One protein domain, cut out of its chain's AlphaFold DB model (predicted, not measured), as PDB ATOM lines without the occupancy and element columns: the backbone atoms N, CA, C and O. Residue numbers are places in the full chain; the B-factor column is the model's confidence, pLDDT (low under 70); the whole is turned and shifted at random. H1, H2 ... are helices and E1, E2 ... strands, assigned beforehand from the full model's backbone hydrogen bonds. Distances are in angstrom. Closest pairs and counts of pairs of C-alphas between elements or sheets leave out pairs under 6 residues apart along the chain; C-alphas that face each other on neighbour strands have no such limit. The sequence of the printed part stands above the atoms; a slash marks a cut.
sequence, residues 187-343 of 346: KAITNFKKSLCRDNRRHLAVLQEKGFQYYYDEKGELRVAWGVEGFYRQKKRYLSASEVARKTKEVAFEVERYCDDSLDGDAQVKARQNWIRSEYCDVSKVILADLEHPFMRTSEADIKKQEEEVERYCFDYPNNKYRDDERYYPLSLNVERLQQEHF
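This is residues 187 to 343 of the 346 residues of the protein "DUF4124 domain-containing protein" of Leucothrix pacifica (UniProt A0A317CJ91). A long helix, H3, runs through the middle; an antiparallel pair of helices, H1 and H2, packs across its first half through H1, and H4 folds back along its second half as a helical hairpin. A small strand hairpin, E1 and E2, sits near the end of H1, and a long loop, of which residues 317 to 322 stick out, leads to the short H5, which touches no other helix. The printed part has 157 residues, mostly helix, with five named helices and two named strands in the order H1 E1 E2 H2 H3 H4 H5; the sheet, E1 - E2, is antiparallel. It is only just compact, close to loose, with a radius of gyration of the C-alphas of 17.6 A and spans of 51 by 39 by 29 A.

Start at H1, residues 187 to 208; with H2, residues 241 to 258, it touches at a shallow tilt of 24 degrees, opposite ways, the closest C-alphas being those of Cys 197 and Tyr 258, 5.1 A apart. Look next at E1, residues 213 to 216, and E2, residues 222 to 225, an antiparallel hairpin at 143 degrees, where N 215 and O 223 are 3.0 A apart and N 225 and O 213 are 2.8 A apart, within hydrogen-bond range. Residues 237 to 238 pair antiparallel with residues 215 to 216 of E1. The closest C-alphas of H1 and E2 are those of Val 206 and Val 224, 7.4 A apart. At H3, residues 265 to 291, find residues 268 to 275, which alone touch residues 198 to 206 of H1; the helices are about perpendicular at 79 degrees, and the closest C-alphas, of Arg 202 and Ala 271, are 4.8 A apart. H2 and H3 are apart. H4, residues 300 to 314, touches H3 at a shallow tilt of 23 degrees, opposite ways, with the C-alphas of Cys 281 and Cys 314 closest at 4.9 A. H5, residues 335 to 341, is apart from H3 and H4. In all five helices every O i to N i+4 pair is within hydrogen-bond range.

Find C-alpha 187 at (214.943, 155.396, 264.226); from there H1 runs 32.1 A to C-alpha 208. E1 spans 10.6 A, E2 10.2 A and H2 25.7 A. H3 begins at C-alpha 265, at (201.169, 169.568, 281.665), and runs 38.9 A. H4 covers 20.4 A, and H5 10.6 A, ending at C-alpha 341, at (180.348, 190.565, 259.732).

The two C-alphas farthest apart are those of Asp 260 and Arg 297, 51.9 A. The printed part has no cut. The links E2 to H2, 15 residues, and H4 to H5, 20 residues, are long. The mean pLDDT of the printed part is 82.2; look for values under 70 at residues 230 to 233 and 316 to 343.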
ATOM      1  N   LYS A 187     215.472 154.025 264.387       70.69
ATOM      2  CA  LYS A 187     214.943 155.396 264.226       70.69
ATOM      3  C   LYS A 187     213.465 155.414 263.812       70.69
ATOM      4  O   LYS A 187     212.734 156.306 264.226       70.69
ATOM      5  N   ALA A 188     213.002 154.418 263.057       73.94
ATOM      6  CA  ALA A 188     211.613 154.359 262.591       73.94
ATOM      7  C   ALA A 188     210.614 154.111 263.740       73.94
ATOM      8  O   ALA A 188     209.612 154.816 263.854       73.94
ATOM      9  N   ILE A 189     210.922 153.174 264.646       71.06
ATOM     10  CA  ILE A 189     210.033 152.799 265.762       71.06
ATOM     11  C   ILE A 189     209.857 153.965 266.748       71.06
ATOM     12  O   ILE A 189     208.747 154.247 267.204       71.06
ATOM     13  N   THR A 190     210.940 154.693 267.042       77.38
ATOM     14  CA  THR A 190     210.878 155.859 267.940       77.38
ATOM     15  C   THR A 190     210.039 156.998 267.358       77.38
ATOM     16  O   THR A 190     209.354 157.689 268.111       77.38
ATOM     17  N   ASN A 191     210.020 157.168 266.034       85.31
ATOM     18  CA  ASN A 191     209.162 158.153 265.374       85.31
ATOM     19  C   ASN A 191     207.676 157.778 265.459       85.31
ATOM     20  O   ASN A 191     206.845 158.653 265.700       85.31
ATOM     21  N   PHE A 192     207.344 156.489 265.342       89.56
ATOM     22  CA  PHE A 192     205.960 156.022 265.439       89.56
ATOM     23  C   PHE A 192     205.368 156.233 266.840       89.56
ATOM     24  O   PHE A 192     204.319 156.865 266.971       89.56
ATOM     25  N   LYS A 193     206.078 155.809 267.902       92.19
ATOM     26  CA  LYS A 193     205.644 156.029 269.299       92.19
ATOM     27  C   LYS A 193     205.431 157.522 269.590       92.19
ATOM     28  O   LYS A 193     204.428 157.901 270.190       92.19
ATOM     29  N   LYS A 194     206.334 158.380 269.099       91.31
ATOM     30  CA  LYS A 194     206.217 159.842 269.226       91.31
ATOM     31  C   LYS A 194     204.994 160.404 268.500       91.31
ATOM     32  O   LYS A 194     204.349 161.295 269.051       91.31
ATOM     33  N   SER A 195     204.669 159.904 267.305       89.44
ATOM     34  CA  SER A 195     203.456 160.328 266.591       89.44
ATOM     35  C   SER A 195     202.205 159.942 267.369       89.44
ATOM     36  O   SER A 195     201.413 160.820 267.686       89.44
ATOM     37  N   LEU A 196     202.081 158.677 267.785       92.94
ATOM     38  CA  LEU A 196     200.925 158.216 268.561       92.94
ATOM     39  C   LEU A 196     200.750 159.001 269.863       92.94
ATOM     40  O   LEU A 196     199.648 159.435 270.182       92.94
ATOM     41  N   CYS A 197     201.840 159.251 270.590       95.44
ATOM     42  CA  CYS A 197     201.800 160.086 271.788       95.44
ATOM     43  C   CYS A 197     201.275 161.502 271.486       95.44
ATOM     44  O   CYS A 197     200.408 162.015 272.196       95.44
ATOM     45  N   ARG A 198     201.779 162.139 270.419       92.50
ATOM     46  CA  ARG A 198     201.332 163.473 269.993       92.50
ATOM     47  C   ARG A 198     199.844 163.478 269.645       92.50
ATOM     48  O   ARG A 198     199.131 164.382 270.081       92.50
ATOM     49  N   ASP A 199     199.390 162.486 268.892       90.81
ATOM     50  CA  ASP A 199     198.025 162.416 268.374       90.81
ATOM     51  C   ASP A 199     197.027 162.090 269.505       90.81
ATOM     52  O   ASP A 199     195.986 162.737 269.628       90.81
ATOM     53  N   ASN A 200     197.393 161.207 270.437       96.06
ATOM     54  CA  ASN A 200     196.562 160.884 271.601       96.06
ATOM     55  C   ASN A 200     196.488 162.026 272.616       96.06
ATOM     56  O   ASN A 200     195.406 162.314 273.129       96.06
ATOM     57  N   ARG A 201     197.585 162.757 272.861       96.56
ATOM     58  CA  ARG A 201     197.533 163.984 273.680       96.56
ATOM     59  C   ARG A 201     196.618 165.034 273.060       96.56
ATOM     60  O   ARG A 201     195.863 165.695 273.773       96.56
ATOM     61  N   ARG A 202     196.651 165.159 271.729       92.19
ATOM     62  CA  ARG A 202     195.754 166.041 270.977       92.19
ATOM     63  C   ARG A 202     194.293 165.637 271.205       92.19
ATOM     64  O   ARG A 202     193.510 166.482 271.628       92.19
ATOM     65  N   HIS A 203     193.941 164.362 271.020       94.12
ATOM     66  CA  HIS A 203     192.594 163.840 271.301       94.12
ATOM     67  C   HIS A 203     192.163 164.022 272.759       94.12
ATOM     68  O   HIS A 203     191.009 164.360 273.030       94.12
ATOM     69  N   LEU A 204     193.078 163.835 273.710       96.69
ATOM     70  CA  LEU A 204     192.782 164.040 275.121       96.69
ATOM     71  C   LEU A 204     192.462 165.510 275.405       96.69
ATOM     72  O   LEU A 204     191.495 165.792 276.109       96.69
ATOM     73  N   ALA A 205     193.228 166.438 274.820       94.25
ATOM     74  CA  ALA A 205     192.985 167.871 274.955       94.25
ATOM     75  C   ALA A 205     191.600 168.248 274.419       94.25
ATOM     76  O   ALA A 205     190.838 168.918 275.108       94.25
ATOM     77  N   VAL A 206     191.244 167.730 273.239       93.19
ATOM     78  CA  VAL A 206     189.922 167.904 272.621       93.19
ATOM     79  C   VAL A 206     188.806 167.502 273.592       93.19
ATOM     80  O   VAL A 206     187.879 168.270 273.850       93.19
ATOM     81  N   LEU A 207     188.906 166.301 274.166       95.94
ATOM     82  CA  LEU A 207     187.904 165.720 275.067       95.94
ATOM     83  C   LEU A 207     187.823 166.401 276.443       95.94
ATOM     84  O   LEU A 207     186.852 166.189 277.169       95.94
ATOM     85  N   GLN A 208     188.839 167.174 276.826       95.25
ATOM     86  CA  GLN A 208     188.880 167.911 278.092       95.25
ATOM     87  C   GLN A 208     188.290 169.325 277.987       95.25
ATOM     88  O   GLN A 208     188.013 169.943 279.021       95.25
ATOM     89  N   GLU A 209     188.058 169.832 276.773       93.62
ATOM     90  CA  GLU A 209     187.442 171.142 276.578       93.62
ATOM     91  C   GLU A 209     186.012 171.200 277.119       93.62
ATOM     92  O   GLU A 209     185.127 170.419 276.778       93.62
ATOM     93  N   LYS A 210     185.746 172.188 277.970       93.25
ATOM     94  CA  LYS A 210     184.413 172.377 278.547       93.25
ATOM     95  C   LYS A 210     183.562 173.251 277.635       93.25
ATOM     96  O   LYS A 210     184.044 174.224 277.071       93.25
ATOM     97  N   GLY A 211     182.265 172.955 277.581       91.50
ATOM     98  CA  GLY A 211     181.278 173.795 276.896       91.50
ATOM     99  C   GLY A 211     181.046 173.457 275.424       91.50
ATOM    100  O   GLY A 211     180.159 174.051 274.820       91.50
ATOM    101  N   PHE A 212     181.765 172.478 274.874       92.06
ATOM    102  CA  PHE A 212     181.563 172.021 273.503       92.06
ATOM    103  C   PHE A 212     180.766 170.714 273.439       92.06
ATOM    104  O   PHE A 212     180.728 169.928 274.388       92.06
ATOM    105  N   GLN A 213     180.110 170.490 272.299       93.50
ATOM    106  CA  GLN A 213     179.497 169.206 271.965       93.50
ATOM    107  C   GLN A 213     180.447 168.408 271.072       93.50
ATOM    108  O   GLN A 213     181.168 168.981 270.261       93.50
ATOM    109  N   TYR A 214     180.417 167.086 271.195       94.06
ATOM    110  CA  TYR A 214     181.261 166.179 270.419       94.06
ATOM    111  C   TYR A 214     180.393 165.342 269.495       94.06
ATOM    112  O   TYR A 214     179.285 164.962 269.882       94.06
ATOM    113  N   TYR A 215     180.881 165.022 268.304       93.50
ATOM    114  CA  TYR A 215     180.187 164.139 267.369       93.50
ATOM    115  C   TYR A 215     181.172 163.284 266.578       93.50
ATOM    116  O   TYR A 215     182.349 163.619 266.479       93.50
ATOM    117  N   TYR A 216     180.680 162.178 266.028       92.31
ATOM    118  CA  TYR A 216     181.396 161.441 264.988       92.31
ATOM    119  C   TYR A 216     180.949 161.933 263.616       92.31
ATOM    120  O   TYR A 216     179.742 162.096 263.389       92.31
ATOM    121  N   ASP A 217     181.913 162.185 262.735       88.56
ATOM    122  CA  ASP A 217     181.644 162.439 261.323       88.56
ATOM    123  C   ASP A 217     181.342 161.135 260.559       88.56
ATOM    124  O   ASP A 217     181.248 160.049 261.139       88.56
ATOM    125  N   GLU A 218     181.143 161.237 259.244       86.94
ATOM    126  CA  GLU A 218     180.826 160.087 258.386       86.94
ATOM    127  C   GLU A 218     181.981 159.078 258.286       86.94
ATOM    128  O   GLU A 218     181.741 157.906 257.993       86.94
ATOM    129  N   LYS A 219     183.214 159.509 258.581       86.19
ATOM    130  CA  LYS A 219     184.406 158.654 258.637       86.19
ATOM    131  C   LYS A 219     184.579 157.986 260.003       86.19
ATOM    132  O   LYS A 219     185.445 157.131 260.160       86.19
ATOM    133  N   GLY A 220     183.755 158.346 260.988       88.88
ATOM    134  CA  GLY A 220     183.895 157.877 262.364       88.88
ATOM    135  C   GLY A 220     184.991 158.605 263.145       88.88
ATOM    136  O   GLY A 220     185.365 158.142 264.224       88.88
ATOM    137  N   GLU A 221     185.485 159.742 262.651       87.50
ATOM    138  CA  GLU A 221     186.454 160.572 263.365       87.50
ATOM    139  C   GLU A 221     185.733 161.435 264.408       87.50
ATOM    140  O   GLU A 221     184.631 161.949 264.186       87.50
ATOM    141  N   LEU A 222     186.343 161.577 265.587       89.69
ATOM    142  CA  LEU A 222     185.806 162.408 266.660       89.69
ATOM    143  C   LEU A 222     186.038 163.889 266.331       89.69
ATOM    144  O   LEU A 222     187.178 164.331 266.212       89.69
ATOM    145  N   ARG A 223     184.958 164.667 266.262       89.81
ATOM    146  CA  ARG A 223     184.972 166.107 265.986       89.81
ATOM    147  C   ARG A 223     184.325 166.899 267.121       89.81
ATOM    148  O   ARG A 223     183.486 166.387 267.869       89.81
ATOM    149  N   VAL A 224     184.709 168.169 267.228       91.06
ATOM    150  CA  VAL A 224     184.131 169.137 268.171       91.06
ATOM    151  C   VAL A 224     183.216 170.089 267.429       91.06
ATOM    152  O   VAL A 224     183.511 170.494 266.309       91.06
ATOM    153  N   ALA A 225     182.097 170.434 268.057       90.00
ATOM    154  CA  ALA A 225     181.168 171.412 267.530       90.00
ATOM    155  C   ALA A 225     181.617 172.846 267.880       90.00
ATOM    156  O   ALA A 225     181.369 173.300 268.996       90.00
ATOM    157  N   TRP A 226     182.280 173.537 266.951       81.81
ATOM    158  CA  TRP A 226     182.870 174.877 267.100       81.81
ATOM    159  C   TRP A 226     181.955 176.038 266.670       81.81
ATOM    160  O   TRP A 226     182.361 177.197 266.712       81.81
ATOM    161  N   GLY A 227     180.721 175.765 266.247       78.50
ATOM    162  CA  GLY A 227     179.771 176.766 265.746       78.50
ATOM    163  C   GLY A 227     179.836 176.985 264.233       78.50
ATOM    164  O   GLY A 227     178.947 177.619 263.669       78.50
ATOM    165  N   VAL A 228     180.825 176.398 263.558       73.56
ATOM    166  CA  VAL A 228     180.926 176.337 262.087       73.56
ATOM    167  C   VAL A 228     180.184 175.128 261.506       73.56
ATOM    168  O   VAL A 228     180.153 174.913 260.299       73.56
ATOM    169  N   GLU A 229     179.523 174.323 262.342       71.56
ATOM    170  CA  GLU A 229     178.808 173.127 261.884       71.56
ATOM    171  C   GLU A 229     177.676 173.443 260.911       71.56
ATOM    172  O   GLU A 229     177.282 172.545 260.169       71.56
ATOM    173  N   GLY A 230     177.166 174.681 260.917       69.50
ATOM    174  CA  GLY A 230     176.131 175.144 259.994       69.50
ATOM    175  C   GLY A 230     176.542 175.044 258.523       69.50
ATOM    176  O   GLY A 230     175.674 174.836 257.676       69.50
ATOM    177  N   PHE A 231     177.845 175.103 258.229       65.62
ATOM    178  CA  PHE A 231     178.370 174.925 256.873       65.62
ATOM    179  C   PHE A 231     178.281 173.464 256.401       65.62
ATOM    180  O   PHE A 231     178.092 173.197 255.217       65.62
ATOM    181  N   TYR A 232     178.317 172.493 257.320       64.62
ATOM    182  CA  TYR A 232     178.336 171.069 256.985       64.62
ATOM    183  C   TYR A 232     176.994 170.403 257.300       64.62
ATOM    184  O   TYR A 232     176.732 170.006 258.439       64.62
ATOM    185  N   ARG A 233     176.164 170.192 256.268       64.31
ATOM    186  CA  ARG A 233     174.853 169.504 256.348       64.31
ATOM    187  C   ARG A 233     174.924 167.987 256.615       64.31
ATOM    188  O   ARG A 233     173.923 167.290 256.450       64.31
ATOM    189  N   GLN A 234     176.079 167.456 257.001       75.31
ATOM    190  CA  GLN A 234     176.267 166.018 257.201       75.31
ATOM    191  C   GLN A 234     175.463 165.489 258.398       75.31
ATOM    192  O   GLN A 234     175.175 166.214 259.356       75.31
ATOM    193  N   LYS A 235     175.087 164.204 258.348       70.56
ATOM    194  CA  LYS A 235     174.384 163.531 259.452       70.56
ATOM    195  C   LYS A 235     175.363 163.301 260.599       70.56
ATOM    196  O   LYS A 235     176.291 162.515 260.468       70.56
ATOM    197  N   LYS A 236     175.127 163.949 261.740       84.88
ATOM    198  CA  LYS A 236     176.025 163.896 262.905       84.88
ATOM    199  C   LYS A 236     175.417 163.058 264.024       84.88
ATOM    200  O   LYS A 236     174.263 163.268 264.405       84.88
ATOM    201  N   ARG A 237     176.203 162.130 264.583       92.19
ATOM    202  CA  ARG A 237     175.869 161.442 265.841       92.19
ATOM    203  C   ARG A 237     176.617 162.117 266.980       92.19
ATOM    204  O   ARG A 237     177.795 161.840 267.195       92.19
ATOM    205  N   TYR A 238     175.928 162.991 267.704       94.00
ATOM    206  CA  TYR A 238     176.480 163.621 268.899       94.00
ATOM    207  C   TYR A 238     176.692 162.595 270.017       94.00
ATOM    208  O   TYR A 238     175.860 161.704 270.215       94.00
ATOM    209  N   LEU A 239     177.800 162.728 270.743       96.25
ATOM    210  CA  LEU A 239     178.120 161.891 271.892       96.25
ATOM    211  C   LEU A 239     177.401 162.415 273.137       96.25
ATOM    212  O   LEU A 239     177.353 163.615 273.410       96.25
ATOM    213  N   SER A 240     176.886 161.487 273.935       96.69
ATOM    214  CA  SER A 240     176.424 161.764 275.294       96.69
ATOM    215  C   SER A 240     177.599 162.042 276.240       96.69
ATOM    216  O   SER A 240     178.715 161.572 276.028       96.69
ATOM    217  N   ALA A 241     177.344 162.737 277.354       96.31
ATOM    218  CA  ALA A 241     178.374 163.020 278.360       96.31
ATOM    219  C   ALA A 241     179.055 161.747 278.910       96.31
ATOM    220  O   ALA A 241     180.254 161.748 279.176       96.31
ATOM    221  N   SER A 242     178.313 160.642 279.043       97.38
ATOM    222  CA  SER A 242     178.868 159.344 279.447       97.38
ATOM    223  C   SER A 242     179.771 158.721 278.383       97.38
ATOM    224  O   SER A 242     180.775 158.104 278.729       97.38
ATOM    225  N   GLU A 243     179.436 158.877 277.098       97.31
ATOM    226  CA  GLU A 243     180.292 158.412 276.001       97.31
ATOM    227  C   GLU A 243     181.579 159.229 275.926       97.31
ATOM    228  O   GLU A 243     182.647 158.633 275.802       97.31
ATOM    229  N   VAL A 244     181.486 160.556 276.076       97.19
ATOM    230  CA  VAL A 244     182.655 161.444 276.161       97.19
ATOM    231  C   VAL A 244     183.549 160.998 277.312       97.19
ATOM    232  O   VAL A 244     184.705 160.681 277.079       97.19
ATOM    233  N   ALA A 245     183.003 160.838 278.523       97.25
ATOM    234  CA  ALA A 245     183.780 160.406 279.686       97.25
ATOM    235  C   ALA A 245     184.444 159.031 279.498       97.25
ATOM    236  O   ALA A 245     185.567 158.819 279.956       97.25
ATOM    237  N   ARG A 246     183.770 158.085 278.826       97.81
ATOM    238  CA  ARG A 246     184.361 156.783 278.486       97.81
ATOM    239  C   ARG A 246     185.520 156.949 277.504       97.81
ATOM    240  O   ARG A 246     186.582 156.388 277.750       97.81
ATOM    241  N   LYS A 247     185.337 157.747 276.448       97.38
ATOM    242  CA  LYS A 247     186.379 157.986 275.444       97.38
ATOM    243  C   LYS A 247     187.568 158.746 276.030       97.38
ATOM    244  O   LYS A 247     188.701 158.409 275.723       97.38
ATOM    245  N   THR A 248     187.339 159.695 276.939       97.38
ATOM    246  CA  THR A 248     188.414 160.395 277.662       97.38
ATOM    247  C   THR A 248     189.296 159.414 278.429       97.38
ATOM    248  O   THR A 248     190.512 159.548 278.386       97.38
ATOM    249  N   LYS A 249     188.709 158.416 279.102       98.00
ATOM    250  CA  LYS A 249     189.475 157.387 279.826       98.00
ATOM    251  C   LYS A 249     190.279 156.490 278.885       98.00
ATOM    252  O   LYS A 249     191.424 156.186 279.181       98.00
ATOM    253  N   GLU A 250     189.677 156.087 277.770       97.50
ATOM    254  CA  GLU A 250     190.330 155.274 276.737       97.50
ATOM    255  C   GLU A 250     191.548 155.997 276.150       97.50
ATOM    256  O   GLU A 250     192.652 155.468 276.177       97.50
ATOM    257  N   VAL A 251     191.374 157.252 275.730       97.12
ATOM    258  CA  VAL A 251     192.469 158.062 275.180       97.12
ATOM    259  C   VAL A 251     193.528 158.366 276.244       97.12
ATOM    260  O   VAL A 251     194.716 158.335 275.943       97.12
ATOM    261  N   ALA A 252     193.136 158.625 277.497       97.38
ATOM    262  CA  ALA A 252     194.093 158.822 278.588       97.38
ATOM    263  C   ALA A 252     194.974 157.580 278.809       97.38
ATOM    264  O   ALA A 252     196.188 157.710 278.946       97.38
ATOM    265  N   PHE A 253     194.387 156.383 278.755       97.69
ATOM    266  CA  PHE A 253     195.138 155.131 278.833       97.69
ATOM    267  C   PHE A 253     196.112 154.962 277.654       97.69
ATOM    268  O   PHE A 253     197.248 154.523 277.830       97.69
ATOM    269  N   GLU A 254     195.719 155.355 276.441       97.12
ATOM    270  CA  GLU A 254     196.630 155.332 275.293       97.12
ATOM    271  C   GLU A 254     197.776 156.346 275.426       97.12
ATOM    272  O   GLU A 254     198.904 156.052 275.028       97.12
ATOM    273  N   VAL A 255     197.525 157.521 276.013       97.50
ATOM    274  CA  VAL A 255     198.586 158.486 276.347       97.50
ATOM    275  C   VAL A 255     199.588 157.856 277.313       97.50
ATOM    276  O   VAL A 255     200.784 157.932 277.056       97.50
ATOM    277  N   GLU A 256     199.132 157.171 278.364       97.06
ATOM    278  CA  GLU A 256     200.013 156.444 279.293       97.06
ATOM    279  C   GLU A 256     200.822 155.340 278.604       97.06
ATOM    280  O   GLU A 256     201.989 155.127 278.924       97.06
ATOM    281  N   ARG A 257     200.236 154.655 277.616       97.19
ATOM    282  CA  ARG A 257     200.913 153.584 276.876       97.19
ATOM    283  C   ARG A 257     202.001 154.101 275.931       97.19
ATOM    284  O   ARG A 257     203.043 153.458 275.778       97.19
ATOM    285  N   TYR A 258     201.745 155.209 275.236       96.50
ATOM    286  CA  TYR A 258     202.605 155.686 274.147       96.50
ATOM    287  C   TYR A 258     203.491 156.878 274.518       96.50
ATOM    288  O   TYR A 258     204.468 157.123 273.814       96.50
ATOM    289  N   CYS A 259     203.210 157.607 275.593       96.56
ATOM    290  CA  CYS A 259     204.043 158.718 276.050       96.56
ATOM    291  C   CYS A 259     204.956 158.282 277.199       96.56
ATOM    292  O   CYS A 259     204.540 157.525 278.066       96.56
ATOM    293  N   ASP A 260     206.195 158.780 277.220       95.88
ATOM    294  CA  ASP A 260     207.127 158.491 278.322       95.88
ATOM    295  C   ASP A 260     206.747 159.253 279.609       95.88
ATOM    296  O   ASP A 260     206.959 158.752 280.706       95.88
ATOM    297  N   ASP A 261     206.130 160.431 279.470       95.50
ATOM    298  CA  ASP A 261     205.556 161.209 280.571       95.50
ATOM    299  C   ASP A 261     204.084 161.507 280.260       95.50
ATOM    300  O   ASP A 261     203.772 162.319 279.393       95.50
ATOM    301  N   SER A 262     203.141 160.828 280.905       95.06
ATOM    302  CA  SER A 262     201.712 161.059 280.662       95.06
ATOM    303  C   SER A 262     201.166 162.306 281.364       95.06
ATOM    304  O   SER A 262     200.098 162.789 280.984       95.06
ATOM    305  N   LEU A 263     201.889 162.843 282.354       94.56
ATOM    306  CA  LEU A 263     201.437 163.920 283.240       94.56
ATOM    307  C   LEU A 263     202.105 165.271 282.954       94.56
ATOM    308  O   LEU A 263     201.808 166.251 283.638       94.56
ATOM    309  N   ASP A 264     202.955 165.345 281.933       95.94
ATOM    310  CA  ASP A 264     203.548 166.584 281.427       95.94
ATOM    311  C   ASP A 264     202.464 167.583 280.977       95.94
ATOM    312  O   ASP A 264     201.910 167.523 279.868       95.94
ATOM    313  N   GLY A 265     202.161 168.521 281.876       94.81
ATOM    314  CA  GLY A 265     201.169 169.568 281.665       94.81
ATOM    315  C   GLY A 265     201.523 170.497 280.505       94.81
ATOM    316  O   GLY A 265     200.627 170.893 279.757       94.81
ATOM    317  N   ASP A 266     202.806 170.791 280.290       93.75
ATOM    318  CA  ASP A 266     203.248 171.701 279.231       93.75
ATOM    319  C   ASP A 266     203.018 171.076 277.861       93.75
ATOM    320  O   ASP A 266     202.500 171.711 276.934       93.75
ATOM    321  N   ALA A 267     203.331 169.790 277.722       92.81
ATOM    322  CA  ALA A 267     203.052 169.106 276.478       92.81
ATOM    323  C   ALA A 267     201.553 168.888 276.231       92.81
ATOM    324  O   ALA A 267     201.141 168.872 275.067       92.81
ATOM    325  N   GLN A 268     200.734 168.788 277.280       94.06
ATOM    326  CA  GLN A 268     199.278 168.771 277.143       94.06
ATOM    327  C   GLN A 268     198.737 170.131 276.667       94.06
ATOM    328  O   GLN A 268     197.935 170.182 275.731       94.06
ATOM    329  N   VAL A 269     199.222 171.245 277.229       90.88
ATOM    330  CA  VAL A 269     198.880 172.612 276.779       90.88
ATOM    331  C   VAL A 269     199.273 172.819 275.317       90.88
ATOM    332  O   VAL A 269     198.491 173.320 274.507       90.88
ATOM    333  N   LYS A 270     200.461 172.361 274.945       90.12
ATOM    334  CA  LYS A 270     200.982 172.401 273.579       90.12
ATOM    335  C   LYS A 270     200.165 171.539 272.617       90.12
ATOM    336  O   LYS A 270     199.914 171.952 271.487       90.12
ATOM    337  N   ALA A 271     199.723 170.355 273.041       91.12
ATOM    338  CA  ALA A 271     198.835 169.506 272.248       91.12
ATOM    339  C   ALA A 271     197.473 170.178 272.017       91.12
ATOM    340  O   ALA A 271     196.984 170.187 270.887       91.12
ATOM    341  N   ARG A 272     196.919 170.818 273.055       92.50
ATOM    342  CA  ARG A 272     195.707 171.641 272.964       92.50
ATOM    343  C   ARG A 272     195.871 172.792 271.968       92.50
ATOM    344  O   ARG A 272     195.022 172.965 271.102       92.50
ATOM    345  N   GLN A 273     196.961 173.554 272.049       88.88
ATOM    346  CA  GLN A 273     197.246 174.649 271.112       88.88
ATOM    347  C   GLN A 273     197.365 174.153 269.664       88.88
ATOM    348  O   GLN A 273     196.765 174.738 268.763       88.88
ATOM    349  N   ASN A 274     198.100 173.056 269.440       87.31
ATOM    350  CA  ASN A 274     198.248 172.466 268.108       87.31
ATOM    351  C   ASN A 274     196.894 172.010 267.547       87.31
ATOM    352  O   ASN A 274     196.619 172.242 266.373       87.31
ATOM    353  N   TRP A 275     196.046 171.391 268.379       88.81
ATOM    354  CA  TRP A 275     194.691 171.012 267.982       88.81
ATOM    355  C   TRP A 275     193.878 172.226 267.541       88.81
ATOM    356  O   TRP A 275     193.388 172.252 266.415       88.81
ATOM    357  N   ILE A 276     193.776 173.242 268.399       88.19
ATOM    358  CA  ILE A 276     192.983 174.437 268.107       88.19
ATOM    359  C   ILE A 276     193.438 175.049 266.783       88.19
ATOM    360  O   ILE A 276     192.626 175.281 265.895       88.19
ATOM    361  N   ARG A 277     194.752 175.224 266.606       86.44
ATOM    362  CA  ARG A 277     195.341 175.738 265.368       86.44
ATOM    363  C   ARG A 277     194.939 174.923 264.135       86.44
ATOM    364  O   ARG A 277     194.603 175.507 263.112       86.44
ATOM    365  N   SER A 278     194.981 173.595 264.211       85.06
ATOM    366  CA  SER A 278     194.583 172.761 263.073       85.06
ATOM    367  C   SER A 278     193.090 172.857 262.752       85.06
ATOM    368  O   SER A 278     192.752 172.905 261.578       85.06
ATOM    369  N   GLU A 279     192.213 172.990 263.755       84.94
ATOM    370  CA  GLU A 279     190.789 173.257 263.501       84.94
ATOM    371  C   GLU A 279     190.611 174.603 262.783       84.94
ATOM    372  O   GLU A 279     189.860 174.701 261.819       84.94
ATOM    373  N   TYR A 280     191.358 175.635 263.189       87.00
ATOM    374  CA  TYR A 280     191.357 176.924 262.490       87.00
ATOM    375  C   TYR A 280     191.848 176.825 261.052       87.00
ATOM    376  O   TYR A 280     191.268 177.462 260.176       87.00
ATOM    377  N   CYS A 281     192.908 176.058 260.803       88.25
ATOM    378  CA  CYS A 281     193.402 175.816 259.455       88.25
ATOM    379  C   CYS A 281     192.313 175.171 258.583       88.25
ATOM    380  O   CYS A 281     192.036 175.662 257.489       88.25
ATOM    381  N   ASP A 282     191.646 174.131 259.090       83.31
ATOM    382  CA  ASP A 282     190.578 173.433 258.370       83.31
ATOM    383  C   ASP A 282     189.390 174.363 258.077       83.31
ATOM    384  O   ASP A 282     188.912 174.429 256.945       83.31
ATOM    385  N   VAL A 283     188.952 175.149 259.067       83.62
ATOM    386  CA  VAL A 283     187.878 176.141 258.888       83.62
ATOM    387  C   VAL A 283     188.273 177.219 257.885       83.62
ATOM    388  O   VAL A 283     187.486 177.546 257.000       83.62
ATOM    389  N   SER A 284     189.490 177.752 257.986       87.19
ATOM    390  CA  SER A 284     189.962 178.832 257.112       87.19
ATOM    391  C   SER A 284     190.051 178.377 255.658       87.19
ATOM    392  O   SER A 284     189.706 179.152 254.770       87.19
ATOM    393  N   LYS A 285     190.457 177.121 255.415       87.44
ATOM    394  CA  LYS A 285     190.471 176.506 254.078       87.44
ATOM    395  C   LYS A 285     189.075 176.394 253.481       87.44
ATOM    396  O   LYS A 285     188.897 176.649 252.299       87.44
ATOM    397  N   VAL A 286     188.087 176.017 254.288       83.81
ATOM    398  CA  VAL A 286     186.703 175.903 253.809       83.81
ATOM    399  C   VAL A 286     186.093 177.270 253.530       83.81
ATOM    400  O   VAL A 286     185.411 177.419 252.523       83.81
ATOM    401  N   ILE A 287     186.381 178.274 254.362       85.38
ATOM    402  CA  ILE A 287     185.983 179.660 254.082       85.38
ATOM    403  C   ILE A 287     186.630 180.138 252.782       85.38
ATOM    404  O   ILE A 287     185.931 180.689 251.941       85.38
ATOM    405  N   LEU A 288     187.931 179.899 252.589       90.88
ATOM    406  CA  LEU A 288     188.623 180.271 251.355       90.88
ATOM    407  C   LEU A 288     187.966 179.627 250.127       90.88
ATOM    408  O   LEU A 288     187.624 180.335 249.188       90.88
ATOM    409  N   ALA A 289     187.696 178.320 250.182       87.81
ATOM    410  CA  ALA A 289     187.030 177.603 249.096       87.81
ATOM    411  C   ALA A 289     185.626 178.157 248.776       87.81
ATOM    412  O   ALA A 289     185.210 178.153 247.620       87.81
ATOM    413  N   ASP A 290     184.890 178.640 249.783       86.88
ATOM    414  CA  ASP A 290     183.595 179.300 249.581       86.88
ATOM    415  C   ASP A 290     183.772 180.689 248.945       86.88
ATOM    416  O   ASP A 290     183.087 181.016 247.980       86.88
ATOM    417  N   LEU A 291     184.738 181.490 249.413       89.62
ATOM    418  CA  LEU A 291     185.035 182.815 248.848       89.62
ATOM    419  C   LEU A 291     185.518 182.751 247.392       89.62
ATOM    420  O   LEU A 291     185.181 183.637 246.609       89.62
ATOM    421  N   GLU A 292     186.271 181.714 247.030       92.94
ATOM    422  CA  GLU A 292     186.718 181.448 245.658       92.94
ATOM    423  C   GLU A 292     185.574 180.997 244.737       92.94
ATOM    424  O   GLU A 292     185.709 181.016 243.510       92.94
ATOM    425  N   HIS A 293     184.429 180.593 245.295       93.00
ATOM    426  CA  HIS A 293     183.319 180.109 244.495       93.00
ATOM    427  C   HIS A 293     182.751 181.248 243.618       93.00
ATOM    428  O   HIS A 293     182.330 182.280 244.152       93.00
ATOM    429  N   PRO A 294     182.613 181.073 242.283       93.38
ATOM    430  CA  PRO A 294     182.211 182.151 241.364       93.38
ATOM    431  C   PRO A 294     180.882 182.840 241.713       93.38
ATOM    432  O   PRO A 294     180.636 183.987 241.341       93.38
ATOM    433  N   PHE A 295     180.004 182.136 242.431       92.62
ATOM    434  CA  PHE A 295     178.716 182.661 242.886       92.62
ATOM    435  C   PHE A 295     178.835 183.731 243.984       92.62
ATOM    436  O   PHE A 295     177.982 184.615 244.045       92.62
ATOM    437  N   MET A 296     179.876 183.684 244.824       86.31
ATOM    438  CA  MET A 296     180.001 184.573 245.985       86.31
ATOM    439  C   MET A 296     180.358 186.013 245.605       86.31
ATOM    440  O   MET A 296     180.097 186.925 246.385       86.31
ATOM    441  N   ARG A 297     180.885 186.242 244.389       92.88
ATOM    442  CA  ARG A 297     181.303 187.570 243.886       92.88
ATOM    443  C   ARG A 297     182.209 188.322 244.874       92.88
ATOM    444  O   ARG A 297     182.162 189.550 244.952       92.88
ATOM    445  N   THR A 298     183.008 187.583 245.638       92.25
ATOM    446  CA  THR A 298     183.945 188.136 246.614       92.25
ATOM    447  C   THR A 298     185.057 188.898 245.889       92.25
ATOM    448  O   THR A 298     185.468 188.523 244.791       92.25
ATOM    449  N   SER A 299     185.535 189.997 246.481       96.31
ATOM    450  CA  SER A 299     186.646 190.760 245.910       96.31
ATOM    451  C   SER A 299     187.961 189.976 245.997       96.31
ATOM    452  O   SER A 299     188.201 189.267 246.975       96.31
ATOM    453  N   GLU A 300     188.859 190.148 245.022       96.75
ATOM    454  CA  GLU A 300     190.197 189.528 245.064       96.75
ATOM    455  C   GLU A 300     190.976 189.908 246.335       96.75
ATOM    456  O   GLU A 300     191.747 189.111 246.863       96.75
ATOM    457  N   ALA A 301     190.744 191.113 246.868       95.69
ATOM    458  CA  ALA A 301     191.365 191.572 248.105       95.69
ATOM    459  C   ALA A 301     190.910 190.761 249.332       95.69
ATOM    460  O   ALA A 301     191.731 190.463 250.201       95.69
ATOM    461  N   ASP A 302     189.628 190.390 249.406       91.31
ATOM    462  CA  ASP A 302     189.097 189.579 250.506       91.31
ATOM    463  C   ASP A 302     189.544 188.117 250.393       91.31
ATOM    464  O   ASP A 302     189.898 187.517 251.407       91.31
ATOM    465  N   ILE A 303     189.596 187.571 249.169       93.81
ATOM    466  CA  ILE A 303     190.153 186.234 248.902       93.81
ATOM    467  C   ILE A 303     191.610 186.191 249.369       93.81
ATOM    468  O   ILE A 303     191.954 185.379 250.222       93.81
ATOM    469  N   LYS A 304     192.440 187.141 248.919       96.00
ATOM    470  CA  LYS A 304     193.850 187.231 249.314       96.00
ATOM    471  C   LYS A 304     194.034 187.364 250.825       96.00
ATOM    472  O   LYS A 304     194.912 186.740 251.416       96.00
ATOM    473  N   LYS A 305     193.197 188.163 251.487       94.00
ATOM    474  CA  LYS A 305     193.232 188.284 252.948       94.00
ATOM    475  C   LYS A 305     192.927 186.945 253.628       94.00
ATOM    476  O   LYS A 305     193.553 186.618 254.635       94.00
ATOM    477  N   GLN A 306     191.985 186.172 253.093       93.75
ATOM    478  CA  GLN A 306     191.684 184.840 253.604       93.75
ATOM    479  C   GLN A 306     192.820 183.844 253.319       93.75
ATOM    480  O   GLN A 306     193.125 183.029 254.187       93.75
ATOM    481  N   GLU A 307     193.486 183.925 252.164       94.62
ATOM    482  CA  GLU A 307     194.699 183.147 251.869       94.62
ATOM    483  C   GLU A 307     195.802 183.418 252.901       94.62
ATOM    484  O   GLU A 307     196.387 182.476 253.432       94.62
ATOM    485  N   GLU A 308     196.033 184.687 253.263       93.81
ATOM    486  CA  GLU A 308     196.988 185.068 254.314       93.81
ATOM    487  C   GLU A 308     196.597 184.481 255.686       93.81
ATOM    488  O   GLU A 308     197.463 184.072 256.466       93.81
ATOM    489  N   GLU A 309     195.299 184.396 256.005       89.88
ATOM    490  CA  GLU A 309     194.825 183.717 257.220       89.88
ATOM    491  C   GLU A 309     195.052 182.201 257.163       89.88
ATOM    492  O   GLU A 309     195.521 181.611 258.145       89.88
ATOM    493  N   VAL A 310     194.770 181.567 256.020       90.38
ATOM    494  CA  VAL A 310     195.053 180.146 255.787       90.38
ATOM    495  C   VAL A 310     196.541 179.884 255.957       90.38
ATOM    496  O   VAL A 310     196.905 179.011 256.739       90.38
ATOM    497  N   GLU A 311     197.410 180.660 255.314       91.06
ATOM    498  CA  GLU A 311     198.857 180.541 255.472       91.06
ATOM    499  C   GLU A 311     199.248 180.692 256.947       91.06
ATOM    500  O   GLU A 311     199.934 179.839 257.512       91.06
ATOM    501  N   ARG A 312     198.711 181.698 257.641       86.81
ATOM    502  CA  ARG A 312     199.012 181.938 259.056       86.81
ATOM    503  C   ARG A 312     198.680 180.752 259.971       86.81
ATOM    504  O   ARG A 312     199.475 180.452 260.876       86.81
ATOM    505  N   TYR A 313     197.530 180.094 259.794       85.50
ATOM    506  CA  TYR A 313     197.116 178.960 260.639       85.50
ATOM    507  C   TYR A 313     197.641 177.611 260.146       85.50
ATOM    508  O   TYR A 313     197.949 176.745 260.967       85.50
ATOM    509  N   CYS A 314     197.775 177.429 258.836       87.44
ATOM    510  CA  CYS A 314     198.164 176.165 258.222       87.44
ATOM    511  C   CYS A 314     199.672 175.994 258.056       87.44
ATOM    512  O   CYS A 314     200.109 174.859 257.895       87.44
ATOM    513  N   PHE A 315     200.471 177.066 258.103       85.81
ATOM    514  CA  PHE A 315     201.920 176.932 257.983       85.81
ATOM    515  C   PHE A 315     202.466 176.084 259.137       85.81
ATOM    516  O   PHE A 315     202.229 176.389 260.317       85.81
ATOM    517  N   ASP A 316     203.176 175.009 258.790       68.19
ATOM    518  CA  ASP A 316     203.885 174.158 259.737       68.19
ATOM    519  C   ASP A 316     204.982 174.991 260.394       68.19
ATOM    520  O   ASP A 316     205.967 175.375 259.763       68.19
ATOM    521  N   TYR A 317     204.825 175.308 261.678       57.56
ATOM    522  CA  TYR A 317     205.883 176.019 262.381       57.56
ATOM    523  C   TYR A 317     207.123 175.123 262.462       57.56
ATOM    524  O   TYR A 317     207.047 174.051 263.076       57.56
ATOM    525  N   PRO A 318     208.291 175.560 261.947       50.69
ATOM    526  CA  PRO A 318     209.536 174.927 262.330       50.69
ATOM    527  C   PRO A 318     209.644 175.011 263.856       50.69
ATOM    528  O   PRO A 318     209.371 176.054 264.463       50.69
ATOM    529  N   ASN A 319     209.965 173.875 264.476       45.34
ATOM    530  CA  ASN A 319     210.036 173.723 265.926       45.34
ATOM    531  C   ASN A 319     210.776 174.920 266.562       45.34
ATOM    532  O   ASN A 319     211.956 175.117 266.297       45.34
ATOM    533  N   ASN A 320     210.079 175.671 267.427       42.94
ATOM    534  CA  ASN A 320     210.601 176.550 268.494       42.94
ATOM    535  C   ASN A 320     210.591 178.079 268.338       42.94
ATOM    536  O   ASN A 320     210.838 178.725 269.350       42.94
ATOM    537  N   LYS A 321     210.284 178.718 267.199       38.53
ATOM    538  CA  LYS A 321     210.469 180.194 267.150       38.53
ATOM    539  C   LYS A 321     209.292 181.044 267.665       38.53
ATOM    540  O   LYS A 321     209.519 182.170 268.089       38.53
ATOM    541  N   TYR A 322     208.064 180.517 267.685       40.91
ATOM    542  CA  TYR A 322     206.860 181.298 268.043       40.91
ATOM    543  C   TYR A 322     205.825 180.506 268.856       40.91
ATOM    544  O   TYR A 322     204.638 180.820 268.848       40.91
ATOM    545  N   ARG A 323     206.262 179.434 269.526       39.09
ATOM    546  CA  ARG A 323     205.361 178.456 270.153       39.09
ATOM    547  C   ARG A 323     204.652 178.969 271.412       39.09
ATOM    548  O   ARG A 323     203.561 178.494 271.699       39.09
ATOM    549  N   ASP A 324     205.225 179.964 272.086       40.62
ATOM    550  CA  ASP A 324     204.751 180.458 273.387       40.62
ATOM    551  C   ASP A 324     204.144 181.874 273.321       40.62
ATOM    552  O   ASP A 324     203.953 182.524 274.345       40.62
ATOM    553  N   ASP A 325     203.847 182.393 272.124       44.81
ATOM    554  CA  ASP A 325     203.279 183.739 271.991       44.81
ATOM    555  C   ASP A 325     201.755 183.692 272.224       44.81
ATOM    556  O   ASP A 325     200.978 183.307 271.350       44.81
ATOM    557  N   GLU A 326     201.301 184.097 273.415       39.94
ATOM    558  CA  GLU A 326     199.878 184.141 273.812       39.94
ATOM    559  C   GLU A 326     198.996 185.007 272.883       39.94
ATOM    560  O   GLU A 326     197.767 184.927 272.918       39.94
ATOM    561  N   ARG A 327     199.607 185.800 271.991       46.75
ATOM    562  CA  ARG A 327     198.942 186.576 270.928       46.75
ATOM    563  C   ARG A 327     198.332 185.736 269.796       46.75
ATOM    564  O   ARG A 327     197.731 186.312 268.889       46.75
ATOM    565  N   TYR A 328     198.484 184.410 269.819       45.28
ATOM    566  CA  TYR A 328     198.121 183.519 268.708       45.28
ATOM    567  C   TYR A 328     196.680 182.985 268.691       45.28
ATOM    568  O   TYR A 328     196.328 182.242 267.775       45.28
ATOM    569  N   TYR A 329     195.830 183.377 269.643       46.78
ATOM    570  CA  TYR A 329     194.388 183.142 269.542       46.78
ATOM    571  C   TYR A 329     193.727 184.323 268.835       46.78
ATOM    572  O   TYR A 329     193.755 185.442 269.355       46.78
ATOM    573  N   PRO A 330     193.133 184.128 267.652       45.72
ATOM    574  CA  PRO A 330     192.513 185.234 266.961       45.72
ATOM    575  C   PRO A 330     191.201 185.636 267.627       45.72
ATOM    576  O   PRO A 330     190.331 184.821 267.937       45.72
ATOM    577  N   LEU A 331     191.023 186.951 267.742       42.03
ATOM    578  CA  LEU A 331     189.755 187.604 268.078       42.03
ATOM    579  C   LEU A 331     188.611 187.242 267.103       42.03
ATOM    580  O   LEU A 331     187.466 187.601 267.368       42.03
ATOM    581  N   SER A 332     188.898 186.553 265.989       43.44
ATOM    582  CA  SER A 332     187.910 186.093 265.003       43.44
ATOM    583  C   SER A 332     186.968 185.005 265.529       43.44
ATOM    584  O   SER A 332     185.896 184.846 264.964       43.44
ATOM    585  N   LEU A 333     187.285 184.321 266.642       43.22
ATOM    586  CA  LEU A 333     186.325 183.452 267.351       43.22
ATOM    587  C   LEU A 333     185.534 184.156 268.449       43.22
ATOM    588  O   LEU A 333     184.825 183.498 269.213       43.22
ATOM    589  N   ASN A 334     185.598 185.486 268.547       50.75
ATOM    590  CA  ASN A 334     184.538 186.151 269.278       50.75
ATOM    591  C   ASN A 334     183.243 185.884 268.496       50.75
ATOM    592  O   ASN A 334     183.056 186.432 267.413       50.75
ATOM    593  N   VAL A 335     182.403 184.978 269.006       43.06
ATOM    594  CA  VAL A 335     181.162 184.501 268.367       43.06
ATOM    595  C   VAL A 335     180.290 185.679 267.920       43.06
ATOM    596  O   VAL A 335     179.631 185.610 266.886       43.06
ATOM    597  N   GLU A 336     180.367 186.796 268.649       45.66
ATOM    598  CA  GLU A 336     179.722 188.062 268.300       45.66
ATOM    599  C   GLU A 336     180.161 188.611 266.932       45.66
ATOM    600  O   GLU A 336     179.332 189.149 266.208       45.66
ATOM    601  N   ARG A 337     181.427 188.442 266.537       45.09
ATOM    602  CA  ARG A 337     181.982 188.966 265.282       45.09
ATOM    603  C   ARG A 337     181.675 188.080 264.075       45.09
ATOM    604  O   ARG A 337     181.303 188.604 263.030       45.09
ATOM    605  N   LEU A 338     181.733 186.753 264.238       44.53
ATOM    606  CA  LEU A 338     181.289 185.805 263.203       44.53
ATOM    607  C   LEU A 338     179.813 186.017 262.860       44.53
ATOM    608  O   LEU A 338     179.446 186.012 261.690       44.53
ATOM    609  N   GLN A 339     178.974 186.282 263.864       51.06
ATOM    610  CA  GLN A 339     177.558 186.589 263.654       51.06
ATOM    611  C   GLN A 339     177.308 187.993 263.076       51.06
ATOM    612  O   GLN A 339     176.255 188.206 262.479       51.06
ATOM    613  N   GLN A 340     178.238 188.943 263.240       50.59
ATOM    614  CA  GLN A 340     178.052 190.341 262.830       50.59
ATOM    615  C   GLN A 340     178.577 190.674 261.429       50.59
ATOM    616  O   GLN A 340     177.932 191.467 260.750       50.59
ATOM    617  N   GLU A 341     179.708 190.112 260.984       47.53
ATOM    618  CA  GLU A 341     180.348 190.565 259.732       47.53
ATOM    619  C   GLU A 341     180.080 189.660 258.516       47.53
ATOM    620  O   GLU A 341     180.038 190.173 257.403       47.53
ATOM    621  N   HIS A 342     179.812 188.357 258.691       48.56
ATOM    622  CA  HIS A 342     179.678 187.429 257.548       48.56
ATOM    623  C   HIS A 342     178.288 186.805 257.344       48.56
ATOM    624  O   HIS A 342     178.006 186.312 256.256       48.56
ATOM    625  N   PHE A 343     177.380 186.860 258.325       45.47
ATOM    626  CA  PHE A 343     176.057 186.212 258.226       45.47
ATOM    627  C   PHE A 343     174.885 187.157 257.913       45.47
ATOM    628  O   PHE A 343     173.730 186.725 257.921       45.47
TER     629      PHE A 343